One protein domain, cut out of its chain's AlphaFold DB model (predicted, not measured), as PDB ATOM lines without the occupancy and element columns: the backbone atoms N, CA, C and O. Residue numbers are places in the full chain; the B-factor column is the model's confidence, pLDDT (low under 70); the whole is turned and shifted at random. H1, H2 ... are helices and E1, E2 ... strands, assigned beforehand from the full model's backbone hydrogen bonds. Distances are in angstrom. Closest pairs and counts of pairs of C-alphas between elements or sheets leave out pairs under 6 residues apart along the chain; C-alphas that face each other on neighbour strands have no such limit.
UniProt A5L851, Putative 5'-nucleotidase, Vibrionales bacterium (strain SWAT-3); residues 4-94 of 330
ATOM      1  N   ASP A   4     151.346 196.383 161.897       89.94
ATOM      2  CA  ASP A   4     151.409 195.937 160.503       89.94
ATOM      3  C   ASP A   4     151.888 194.481 160.420       89.94
ATOM      4  O   ASP A   4     152.987 194.145 160.869       89.94
ATOM      5  N   PHE A   5     151.026 193.630 159.871       91.00
ATOM      6  CA  PHE A   5     151.254 192.200 159.637       91.00
ATOM      7  C   PHE A   5     150.843 191.809 158.204       91.00
ATOM      8  O   PHE A   5     150.511 190.652 157.926       91.00
ATOM      9  N   SER A   6     150.770 192.792 157.301       91.31
ATOM     10  CA  SER A   6     150.253 192.603 155.941       91.31
ATOM     11  C   SER A   6     151.140 191.722 155.064       91.31
ATOM     12  O   SER A   6     150.643 190.992 154.205       91.31
ATOM     13  N   ASP A   7     152.437 191.718 155.330       91.06
ATOM     14  CA  ASP A   7     153.446 190.900 154.658       91.06
ATOM     15  C   ASP A   7     153.406 189.410 155.041       91.06
ATOM     16  O   ASP A   7     153.962 188.581 154.322       91.06
ATOM     17  N   ILE A   8     152.684 189.050 156.107       89.44
ATOM     18  CA  ILE A   8     152.378 187.659 156.487       89.44
ATOM     19  C   ILE A   8     150.911 187.282 156.236       89.44
ATOM     20  O   ILE A   8     150.420 186.277 156.751       89.44
ATOM     21  N   GLY A   9     150.196 188.082 155.437       87.94
ATOM     22  CA  GLY A   9     148.826 187.795 155.006       87.94
ATOM     23  C   GLY A   9     147.742 188.094 156.046       87.94
ATOM     24  O   GLY A   9     146.598 187.674 155.866       87.94
ATOM     25  N   LEU A  10     148.071 188.814 157.122       87.44
ATOM     26  CA  LEU A  10     147.089 189.349 158.067       87.44
ATOM     27  C   LEU A  10     146.699 190.784 157.691       87.44
ATOM     28  O   LEU A  10     147.310 191.426 156.844       87.44
ATOM     29  N   VAL A  11     145.637 191.304 158.303       83.19
ATOM     30  CA  VAL A  11     145.186 192.676 158.041       83.19
ATOM     31  C   VAL A  11     146.110 193.668 158.750       83.19
ATOM     32  O   VAL A  11     146.459 193.464 159.912       83.19
ATOM     33  N   LYS A  12     146.459 194.761 158.061       83.62
ATOM     34  CA  LYS A  12     147.000 195.963 158.697       83.62
ATOM     35  C   LYS A  12     145.859 196.727 159.361       83.62
ATOM     36  O   LYS A  12     144.934 197.163 158.679       83.62
ATOM     37  N   ASP A  13     145.938 196.848 160.675       83.31
ATOM     38  CA  ASP A  13     144.964 197.559 161.502       83.31
ATOM     39  C   ASP A  13     145.565 198.898 161.968       83.31
ATOM     40  O   ASP A  13     146.580 199.353 161.431       83.31
ATOM     41  N   ASP A  14     144.963 199.510 162.984       90.44
ATOM     42  CA  ASP A  14     145.531 200.652 163.702       90.44
ATOM     43  C   ASP A  14     146.994 200.432 164.141       90.44
ATOM     44  O   ASP A  14     147.403 199.325 164.508       90.44
ATOM     45  N   ASP A  15     147.780 201.512 164.188       91.94
ATOM     46  CA  ASP A  15     149.126 201.484 164.770       91.94
ATOM     47  C   ASP A  15     149.085 201.080 166.257       91.94
ATOM     48  O   ASP A  15     148.116 201.329 166.983       91.94
ATOM     49  N   TYR A  16     150.160 200.460 166.750       94.19
ATOM     50  CA  TYR A  16     150.250 200.093 168.163       94.19
ATOM     51  C   TYR A  16     150.361 201.331 169.057       94.19
ATOM     52  O   TYR A  16     151.318 202.096 168.958       94.19
ATOM     53  N   GLY A  17     149.396 201.498 169.966       94.50
ATOM     54  CA  GLY A  17     149.310 202.680 170.821       94.50
ATOM     55  C   GLY A  17     148.718 203.887 170.101       94.50
ATOM     56  O   GLY A  17     149.356 204.932 169.997       94.50
ATOM     57  N   VAL A  18     147.476 203.770 169.631       94.56
ATOM     58  CA  VAL A  18     146.734 204.910 169.075       94.56
ATOM     59  C   VAL A  18     146.576 205.985 170.147       94.56
ATOM     60  O   VAL A  18     146.091 205.712 171.247       94.56
ATOM     61  N   LYS A  19     146.974 207.220 169.836       94.62
ATOM     62  CA  LYS A  19     146.869 208.343 170.769       94.62
ATOM     63  C   LYS A  19     145.524 209.054 170.623       94.62
ATOM     64  O   LYS A  19     145.239 209.643 169.584       94.62
ATOM     65  N   VAL A  20     144.728 209.055 171.690       94.56
ATOM     66  CA  VAL A  20     143.462 209.790 171.809       94.56
ATOM     67  C   VAL A  20     143.619 210.849 172.900       94.56
ATOM     68  O   VAL A  20     143.669 210.538 174.090       94.56
ATOM     69  N   GLY A  21     143.743 212.116 172.497       93.25
ATOM     70  CA  GLY A  21     144.113 213.197 173.416       93.25
ATOM     71  C   GLY A  21     145.528 212.993 173.964       93.25
ATOM     72  O   GLY A  21     146.476 212.872 173.191       93.25
ATOM     73  N   ASP A  22     145.671 212.929 175.288       91.00
ATOM     74  CA  ASP A  22     146.940 212.618 175.968       91.00
ATOM     75  C   ASP A  22     147.083 211.127 176.343       91.00
ATOM     76  O   ASP A  22     148.055 210.742 176.994       91.00
ATOM     77  N   THR A  23     146.152 210.275 175.907       94.12
ATOM     78  CA  THR A  23     146.093 208.857 176.284       94.12
ATOM     79  C   THR A  23     146.485 207.955 175.120       94.12
ATOM     80  O   THR A  23     145.946 208.084 174.024       94.12
ATOM     81  N   TYR A  24     147.381 207.000 175.364       95.88
ATOM     82  CA  TYR A  24     147.691 205.922 174.424       95.88
ATOM     83  C   TYR A  24     146.772 204.723 174.681       95.88
ATOM     84  O   TYR A  24     146.667 204.247 175.812       95.88
ATOM     85  N   VAL A  25     146.111 204.231 173.635       95.31
ATOM     86  CA  VAL A  25     145.195 203.085 173.677       95.31
ATOM     87  C   VAL A  25     145.858 201.889 172.997       95.31
ATOM     88  O   VAL A  25     146.186 201.944 171.810       95.31
ATOM     89  N   VAL A  26     146.047 200.802 173.750       95.12
ATOM     90  CA  VAL A  26     146.719 199.580 173.280       95.12
ATOM     91  C   VAL A  26     145.797 198.358 173.322       95.12
ATOM     92  O   VAL A  26     145.009 198.200 174.254       95.12
ATOM     93  N   GLN A  27     145.935 197.454 172.349       92.69
ATOM     94  CA  GLN A  27     145.293 196.133 172.346       92.69
ATOM     95  C   GLN A  27     146.231 195.068 171.757       92.69
ATOM     96  O   GLN A  27     146.882 195.301 170.741       92.69
ATOM     97  N   ALA A  28     146.248 193.870 172.351       92.81
ATOM     98  CA  ALA A  28     147.109 192.748 171.954       92.81
ATOM     99  C   ALA A  28     146.333 191.571 171.331       92.81
ATOM    100  O   ALA A  28     146.553 190.410 171.676       92.81
ATOM    101  N   GLY A  29     145.390 191.870 170.433       89.00
ATOM    102  CA  GLY A  29     144.623 190.842 169.724       89.00
ATOM    103  C   GLY A  29     143.734 189.998 170.648       89.00
ATOM    104  O   GLY A  29     143.079 190.529 171.545       89.00
ATOM    105  N   PHE A  30     143.668 188.688 170.395       85.06
ATOM    106  CA  PHE A  30     142.824 187.736 171.125       85.06
ATOM    107  C   PHE A  30     143.479 186.343 171.220       85.06
ATOM    108  O   PHE A  30     144.479 186.064 170.566       85.06
ATOM    109  N   HIS A  31     142.931 185.460 172.064       86.25
ATOM    110  CA  HIS A  31     143.367 184.056 172.240       86.25
ATOM    111  C   HIS A  31     144.867 183.859 172.534       86.25
ATOM    112  O   HIS A  31     145.432 182.827 172.181       86.25
ATOM    113  N   ALA A  32     145.507 184.842 173.178       88.44
ATOM    114  CA  ALA A  32     146.948 184.844 173.441       88.44
ATOM    115  C   ALA A  32     147.810 184.653 172.174       88.44
ATOM    116  O   ALA A  32     148.918 184.129 172.249       88.44
ATOM    117  N   MET A  33     147.305 185.069 171.007       89.81
ATOM    118  CA  MET A  33     148.035 184.939 169.743       89.81
ATOM    119  C   MET A  33     149.199 185.931 169.621       89.81
ATOM    120  O   MET A  33     150.145 185.684 168.879       89.81
ATOM    121  N   SER A  34     149.128 187.050 170.345       92.62
ATOM    122  CA  SER A  34     150.148 188.092 170.357       92.62
ATOM    123  C   SER A  34     150.426 188.588 171.768       92.62
ATOM    124  O   SER A  34     149.536 188.580 172.622       92.62
ATOM    125  N   LEU A  35     151.645 189.070 171.987       94.31
ATOM    126  CA  LEU A  35     152.043 189.783 173.192       94.31
ATOM    127  C   LEU A  35     152.303 191.249 172.844       94.31
ATOM    128  O   LEU A  35     153.222 191.561 172.088       94.31
ATOM    129  N   GLY A  36     151.494 192.140 173.409       94.69
ATOM    130  CA  GLY A  36     151.735 193.575 173.339       94.69
ATOM    131  C   GLY A  36     152.702 194.007 174.430       94.69
ATOM    132  O   GLY A  36     152.512 193.648 175.592       94.69
ATOM    133  N   HIS A  37     153.710 194.791 174.071       94.06
ATOM    134  CA  HIS A  37     154.611 195.411 175.033       94.06
ATOM    135  C   HIS A  37     154.915 196.852 174.634       94.06
ATOM    136  O   HIS A  37     155.052 197.182 173.455       94.06
ATOM    137  N   CYS A  38     155.032 197.717 175.636       95.69
ATOM    138  CA  CYS A  38     155.446 199.099 175.461       95.69
ATOM    139  C   CYS A  38     156.340 199.562 176.606       95.69
ATOM    140  O   CYS A  38     156.218 199.123 177.748       95.69
ATOM    141  N   GLU A  39     157.223 200.487 176.263       97.31
ATOM    142  CA  GLU A  39     157.975 201.338 177.161       97.31
ATOM    143  C   GLU A  39     157.311 202.718 177.164       97.31
ATOM    144  O   GLU A  39     157.039 203.301 176.107       97.31
ATOM    145  N   ILE A  40     157.012 203.219 178.362       97.25
ATOM    146  CA  ILE A  40     156.339 204.499 178.568       97.25
ATOM    147  C   ILE A  40     157.186 205.332 179.522       97.25
ATOM    148  O   ILE A  40     157.487 204.893 180.632       97.25
ATOM    149  N   GLU A  41     157.540 206.540 179.098       97.75
ATOM    150  CA  GLU A  41     158.257 207.507 179.927       97.75
ATOM    151  C   GLU A  41     157.300 208.615 180.370       97.75
ATOM    152  O   GLU A  41     156.529 209.152 179.569       97.75
ATOM    153  N   PHE A  42     157.377 208.978 181.650       97.81
ATOM    154  CA  PHE A  42     156.563 210.022 182.265       97.81
ATOM    155  C   PHE A  42     157.448 211.165 182.763       97.81
ATOM    156  O   PHE A  42     158.548 210.926 183.264       97.81
ATOM    157  N   ASP A  43     156.967 212.400 182.651       96.88
ATOM    158  CA  ASP A  43     157.577 213.530 183.354       96.88
ATOM    159  C   ASP A  43     157.198 213.557 184.849       96.88
ATOM    160  O   ASP A  43     156.415 212.743 185.346       96.88
ATOM    161  N   ALA A  44     157.753 214.524 185.585       97.75
ATOM    162  CA  ALA A  44     157.494 214.699 187.013       97.75
ATOM    163  C   ALA A  44     156.033 215.075 187.339       97.75
ATOM    164  O   ALA A  44     155.635 215.019 188.503       97.75
ATOM    165  N   GLN A  45     155.241 215.471 186.340       96.81
ATOM    166  CA  GLN A  45     153.821 215.792 186.466       96.81
ATOM    167  C   GLN A  45     152.927 214.597 186.087       96.81
ATOM    168  O   GLN A  45     151.705 214.699 186.190       96.81
ATOM    169  N   GLY A  46     153.513 213.464 185.683       94.50
ATOM    170  CA  GLY A  46     152.792 212.257 185.285       94.50
ATOM    171  C   GLY A  46     152.293 212.276 183.840       94.50
ATOM    172  O   GLY A  46     151.452 211.449 183.484       94.50
ATOM    173  N   LYS A  47     152.784 213.186 182.989       95.75
ATOM    174  CA  LYS A  47     152.445 213.215 181.562       95.75
ATOM    175  C   LYS A  47     153.374 212.299 180.773       95.75
ATOM    176  O   LYS A  47     154.587 212.312 180.966       95.75
ATOM    177  N   VAL A  48     152.802 211.540 179.836       96.31
ATOM    178  CA  VAL A  48     153.575 210.704 178.909       96.31
ATOM    179  C   VAL A  48     154.414 211.593 177.991       96.31
ATOM    180  O   VAL A  48     153.877 212.402 177.230       96.31
ATOM    181  N   THR A  49     155.730 211.425 178.049       95.69
ATOM    182  CA  THR A  49     156.704 212.139 177.209       95.69
ATOM    183  C   THR A  49     157.219 211.272 176.067       95.69
ATOM    184  O   THR A  49     157.510 211.793 174.989       95.69
ATOM    185  N   ARG A  50     157.251 209.950 176.261       96.69
ATOM    186  CA  ARG A  50     157.610 208.972 175.233       96.69
ATOM    187  C   ARG A  50     156.752 207.722 175.362       96.69
ATOM    188  O   ARG A  50     156.503 207.240 176.463       96.69
ATOM    189  N   PHE A  51     156.338 207.192 174.218       96.81
ATOM    190  CA  PHE A  51     155.673 205.903 174.096       96.81
ATOM    191  C   PHE A  51     156.332 205.133 172.954       96.81
ATOM    192  O   PHE A  51     156.434 205.652 171.841       96.81
ATOM    193  N   ASN A  52     156.793 203.918 173.229       95.94
ATOM    194  CA  ASN A  52     157.382 203.030 172.236       95.94
ATOM    195  C   ASN A  52     156.903 201.604 172.495       95.94
ATOM    196  O   ASN A  52     157.156 201.064 173.566       95.94
ATOM    197  N   GLY A  53     156.227 200.977 171.541       94.94
ATOM    198  CA  GLY A  53     155.707 199.629 171.732       94.94
ATOM    199  C   GLY A  53     155.283 198.963 170.439       94.94
ATOM    200  O   GLY A  53     155.235 199.599 169.388       94.94
ATOM    201  N   LYS A  54     154.976 197.672 170.537       94.94
ATOM    202  CA  LYS A  54     154.482 196.853 169.430       94.94
ATOM    203  C   LYS A  54     153.711 195.642 169.952       94.94
ATOM    204  O   LYS A  54     153.802 195.280 171.127       94.94
ATOM    205  N   ASN A  55     152.993 194.991 169.044       95.06
ATOM    206  CA  ASN A  55     152.554 193.614 169.224       95.06
ATOM    207  C   ASN A  55     153.549 192.667 168.554       95.06
ATOM    208  O   ASN A  55     153.973 192.913 167.428       95.06
ATOM    209  N   GLU A  56     153.852 191.556 169.217       94.19
ATOM    210  CA  GLU A  56     154.543 190.424 168.605       94.19
ATOM    211  C   GLU A  56     153.600 189.235 168.488       94.19
ATOM    212  O   GLU A  56     153.026 188.791 169.484       94.19
ATOM    213  N   LEU A  57     153.453 188.700 167.278       93.50
ATOM    214  CA  LEU A  57     152.761 187.445 167.037       93.50
ATOM    215  C   LEU A  57     153.613 186.293 167.580       93.50
ATOM    216  O   LEU A  57     154.794 186.161 167.247       93.50
ATOM    217  N   LEU A  58     153.010 185.452 168.417       92.44
ATOM    218  CA  LEU A  58     153.705 184.356 169.082       92.44
ATOM    219  C   LEU A  58     153.634 183.101 168.212       92.44
ATOM    220  O   LEU A  58     152.585 182.462 168.109       92.44
ATOM    221  N   LEU A  59     154.757 182.725 167.602       90.50
ATOM    222  CA  LEU A  59     154.844 181.535 166.757       90.50
ATOM    223  C   LEU A  59     155.553 180.378 167.460       90.50
ATOM    224  O   LEU A  59     156.489 180.549 168.244       90.50
ATOM    225  N   GLY A  60     155.104 179.163 167.147       85.81
ATOM    226  CA  GLY A  60     155.820 177.944 167.499       85.81
ATOM    227  C   GLY A  60     157.018 177.709 166.574       85.81
ATOM    228  O   GLY A  60     157.099 178.246 165.480       85.81
ATOM    229  N   ARG A  61     157.930 176.826 166.991       82.62
ATOM    230  CA  ARG A  61     159.148 176.481 166.228       82.62
ATOM    231  C   ARG A  61     158.918 175.758 164.896       82.62
ATOM    232  O   ARG A  61     159.881 175.517 164.183       82.62
ATOM    233  N   ARG A  62     157.701 175.291 164.626       84.38
ATOM    234  CA  ARG A  62     157.391 174.490 163.440       84.38
ATOM    235  C   ARG A  62     156.377 175.240 162.603       84.38
ATOM    236  O   ARG A  62     155.291 175.534 163.103       84.38
ATOM    237  N   LEU A  63     156.745 175.499 161.357       86.75
ATOM    238  CA  LEU A  63     155.828 175.923 160.318       86.75
ATOM    239  C   LEU A  63     155.256 174.663 159.657       86.75
ATOM    240  O   LEU A  63     155.982 173.706 159.404       86.75
ATOM    241  N   PHE A  64     153.950 174.635 159.424       87.44
ATOM    242  CA  PHE A  64     153.277 173.501 158.797       87.44
ATOM    243  C   PHE A  64     152.691 173.948 157.466       87.44
ATOM    244  O   PHE A  64     152.212 175.076 157.357       87.44
ATOM    245  N   ILE A  65     152.729 173.067 156.471       85.94
ATOM    246  CA  ILE A  65     152.166 173.348 155.141       85.94
ATOM    247  C   ILE A  65     150.684 172.971 155.047       85.94
ATOM    248  O   ILE A  65     150.017 173.292 154.067       85.94
ATOM    249  N   ASP A  66     150.153 172.322 156.087       82.75
ATOM    250  CA  ASP A  66     148.766 171.896 156.167       82.75
ATOM    251  C   ASP A  66     148.080 172.378 157.460       82.75
ATOM    252  O   ASP A  66     148.685 172.483 158.530       82.75
ATOM    253  N   ALA A  67     146.770 172.626 157.375       76.81
ATOM    254  CA  ALA A  67     145.972 173.144 158.488       76.81
ATOM    255  C   ALA A  67     145.769 172.145 159.647       76.81
ATOM    256  O   ALA A  67     145.358 172.550 160.736       76.81
ATOM    257  N   LYS A  68     146.035 170.848 159.442       81.06
ATOM    258  CA  LYS A  68     145.999 169.817 160.494       81.06
ATOM    259  C   LYS A  68     147.326 169.724 161.251       81.06
ATOM    260  O   LYS A  68     147.395 168.972 162.223       81.06
ATOM    261  N   LEU A  69     148.337 170.503 160.854       84.38
ATOM    262  CA  LEU A  69     149.657 170.556 161.484       84.38
ATOM    263  C   LEU A  69     150.355 169.185 161.486       84.38
ATOM    264  O   LEU A  69     150.970 168.781 162.477       84.38
ATOM    265  N   SER A  70     150.207 168.441 160.391       84.00
ATOM    266  CA  SER A  70     150.724 167.078 160.240       84.00
ATOM    267  C   SER A  70     152.021 167.008 159.437       84.00
ATOM    268  O   SER A  70     152.846 166.130 159.689       84.00
ATOM    269  N   GLU A  71     152.231 167.958 158.533       87.25
ATOM    270  CA  GLU A  71     153.325 167.992 157.578       87.25
ATOM    271  C   GLU A  71     154.096 169.309 157.689       87.25
ATOM    272  O   GLU A  71     153.538 170.411 157.676       87.25
ATOM    273  N   VAL A  72     155.409 169.174 157.829       85.06
ATOM    274  CA  VAL A  72     156.361 170.285 157.820       85.06
ATOM    275  C   VAL A  72     156.994 170.289 156.437       85.06
ATOM    276  O   VAL A  72     157.425 169.234 155.972       85.06
ATOM    277  N   GLY A  73     157.026 171.452 155.785       82.06
ATOM    278  CA  GLY A  73     157.715 171.598 154.506       82.06
ATOM    279  C   GLY A  73     159.211 171.338 154.671       82.06
ATOM    280  O   GLY A  73     159.767 171.498 155.754       82.06
ATOM    281  N   GLN A  74     159.858 170.869 153.612       85.00
ATOM    282  CA  GLN A  74     161.293 170.548 153.621       85.00
ATOM    283  C   GLN A  74     161.992 171.039 152.350       85.00
ATOM    284  O   GLN A  74     163.084 170.579 152.029       85.00
ATOM    285  N   ASP A  75     161.328 171.905 151.586       90.56
ATOM    286  CA  ASP A  75     161.876 172.502 150.379       90.56
ATOM    287  C   ASP A  75     162.472 173.887 150.668       90.56
ATOM    288  O   ASP A  75     162.240 174.490 151.717       90.56
ATOM    289  N   ASP A  76     163.222 174.411 149.699       93.12
ATOM    290  CA  ASP A  76     163.861 175.724 149.809       93.12
ATOM    291  C   ASP A  76     162.839 176.839 150.100       93.12
ATOM    292  O   ASP A  76     163.136 177.802 150.804       93.12
ATOM    293  N   ALA A  77     161.608 176.704 149.592       90.81
ATOM    294  CA  ALA A  77     160.537 177.663 149.838       90.81
ATOM    295  C   ALA A  77     160.104 177.674 151.314       90.81
ATOM    296  O   ALA A  77     159.870 178.747 151.880       90.81
ATOM    297  N   HIS A  78     160.025 176.505 151.951       91.62
ATOM    298  CA  HIS A  78     159.749 176.378 153.378       91.62
ATOM    299  C   HIS A  78     160.842 177.013 154.237       91.62
ATOM    300  O   HIS A  78     160.529 177.751 155.176       91.62
ATOM    301  N   ASP A  79     162.107 176.756 153.907       91.25
ATOM    302  CA  ASP A  79     163.246 177.311 154.639       91.25
ATOM    303  C   ASP A  79     163.285 178.839 154.508       91.25
ATOM    304  O   ASP A  79     163.380 179.545 155.514       91.25
ATOM    305  N   MET A  80     163.069 179.366 153.298       92.81
ATOM    306  CA  MET A  80     162.937 180.809 153.063       92.81
ATOM    307  C   MET A  80     161.788 181.430 153.865       92.81
ATOM    308  O   MET A  80     161.940 182.521 154.416       92.81
ATOM    309  N   ALA A  81     160.639 180.755 153.950       91.56
ATOM    310  CA  ALA A  81     159.512 181.226 154.748       91.56
ATOM    311  C   ALA A  81     159.841 181.224 156.249       91.56
ATOM    312  O   ALA A  81     159.521 182.183 156.951       91.56
ATOM    313  N   CYS A  82     160.511 180.182 156.748       91.31
ATOM    314  CA  CYS A  82     160.961 180.130 158.137       91.31
ATOM    315  C   CYS A  82     161.943 181.262 158.450       91.31
ATOM    316  O   CYS A  82     161.770 181.951 159.455       91.31
ATOM    317  N   ASP A  83     162.930 181.494 157.585       92.94
ATOM    318  CA  ASP A  83     163.902 182.575 157.746       92.94
ATOM    319  C   ASP A  83     163.242 183.952 157.702       92.94
ATOM    320  O   ASP A  83     163.553 184.811 158.531       92.94
ATOM    321  N   PHE A  84     162.289 184.157 156.793       94.06
ATOM    322  CA  PHE A  84     161.500 185.383 156.738       94.06
ATOM    323  C   PHE A  84     160.760 185.633 158.059       94.06
ATOM    324  O   PHE A  84     160.908 186.698 158.660       94.06
ATOM    325  N   LEU A  85     160.027 184.636 158.564       92.69
ATOM    326  CA  LEU A  85     159.255 184.759 159.805       92.69
ATOM    327  C   LEU A  85     160.151 184.929 161.040       92.69
ATOM    328  O   LEU A  85     159.822 185.715 161.926       92.69
ATOM    329  N   ASN A  86     161.293 184.237 161.100       91.19
ATOM    330  CA  ASN A  86     162.255 184.341 162.203       91.19
ATOM    331  C   ASN A  86     162.879 185.741 162.320       91.19
ATOM    332  O   ASN A  86     163.285 186.132 163.413       91.19
ATOM    333  N   ASN A  87     162.974 186.476 161.208       93.12
ATOM    334  CA  ASN A  87     163.556 187.818 161.157       93.12
ATOM    335  C   ASN A  87     162.503 188.939 161.119       93.12
ATOM    336  O   ASN A  87     162.860 190.118 161.074       93.12
ATOM    337  N   HIS A  88     161.212 188.600 161.135       93.12
ATOM    338  CA  HIS A  88     160.143 189.584 161.048       93.12
ATOM    339  C   HIS A  88     160.027 190.399 162.357       93.12
ATOM    340  O   HIS A  88     159.915 189.817 163.439       93.12
ATOM    341  N   PRO A  89     159.981 191.746 162.305       91.00
ATOM    342  CA  PRO A  89     160.073 192.607 163.493       91.00
ATOM    343  C   PRO A  89     158.906 192.464 164.480       91.00
ATOM    344  O   PRO A  89     159.066 192.779 165.663       91.00
ATOM    345  N   ASN A  90     157.750 191.989 164.011       92.62
ATOM    346  CA  ASN A  90     156.553 191.757 164.827       92.62
ATOM    347  C   ASN A  90     156.285 190.262 165.083       92.62
ATOM    348  O   ASN A  90     155.156 189.894 165.394       92.62
ATOM    349  N   ILE A  91     157.271 189.373 164.920       93.12
ATOM    350  CA  ILE A  91     157.126 187.942 165.233       93.12
ATOM    351  C   ILE A  91     158.113 187.551 166.324       93.12
ATOM    352  O   ILE A  91     159.299 187.857 166.256       93.12
ATOM    353  N   ALA A  92     157.619 186.800 167.305       92.56
ATOM    354  CA  ALA A  92     158.441 186.152 168.311       92.56
ATOM    355  C   ALA A  92     158.273 184.632 168.214       92.56
ATOM    356  O   ALA A  92     157.237 184.069 168.589       92.56
ATOM    357  N   VAL A  93     159.312 183.942 167.740       90.75
ATOM    358  CA  VAL A  93     159.341 182.474 167.728       90.75
ATOM    359  C   VAL A  93     159.718 181.966 169.114       90.75
ATOM    360  O   VAL A  93     160.870 182.019 169.547       90.75
ATOM    361  N   CYS A  94     158.722 181.452 169.830       87.12
ATOM    362  CA  CYS A  94     158.836 181.131 171.244       87.12
ATOM    363  C   CYS A  94     158.983 179.623 171.471       87.12
ATOM    364  O   CYS A  94     158.249 178.786 170.928       87.12
TER     365      CYS A  94
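What this domain is: This is residues 4 to 94 of the 330 residues of the protein "Putative 5'-nucleotidase" of Vibrionales bacterium (strain SWAT-3) (UniProt A5L851). The domain is a long, loose rod: the long hairpin of E3 and E4 reaches to one end, while H1 and the unnamed stretch of residues 60 to 75 make the other end. Near the middle, the short strand E5 lies beside the last part of E4, and a small separate hairpin of E1 and E2 lies along the outer part of the long one. The printed part has 91 residues with one named helix and five named strands, in the order E1, E2, E3, E4, H1, E5. The larger sheet runs E3, E4, E5 and is mixed, the smaller one is antiparallel, and the class is mixed, helices and strands, with under half of the residues in named elements. The whole is loose, with a radius of gyration of the C-alphas of 17.0 A and spans of 56 by 20 by 19 A.

Where its parts are: Residues 4 to 17 hold no named element. E1 is residues 18 to 20, with C-alpha 18 at (146.734, 204.910, 169.075), and E2 is residues 23 to 25. E3, residues 34 to 42, measures 25.8 A from first to last C-alpha. E4, residues 48 to 59, is the longest strand at 31.6 A and starts at C-alpha 48 (153.575, 210.704, 178.909). H1 is residues 76 to 86, 15.2 A long. E5 is residues 91 to 93, with C-alpha 93 at (159.341, 182.474, 167.728).

How they stand to each other: E3 and E4 form a hairpin and are antiparallel at 167 degrees; N 39 and O 52 are 2.8 A apart, within hydrogen-bond range. The pairing of E4 is staggered: its residues 48 to 57 pair with E3 and its residues 57 to 59 with E5. E4 and E5 are parallel at 50 degrees, with N 92 and O 57 at 2.9 A. E4, H1 and E5 form a strand-helix-strand unit, two parallel neighbour strands with a helix between them in the chain. H1 is on this sheet but only grazes it, with its residues 84 to 86; the closest C-alphas of H1 and E5, those of Asn 86 and Val 93, are 6.5 A apart. In H1 every O i to N i+4 pair is within hydrogen-bond range. E1 and E2 form the other hairpin, antiparallel at 141 degrees, with N 20 and O 23 at 2.8 A. The closest C-alphas of E2 and E4, those of Tyr 24 and Phe 51, are 8.0 A apart, while E2 and E3 are apart.

The domain as a whole: The two C-alphas farthest apart are those of Gln 45 and Asp 75, at 56.9 A. The printed part has no cut. The link from E4 to H1, 16 residues, is long. The mean pLDDT of the printed part is 91.2, and no printed residue is under 70.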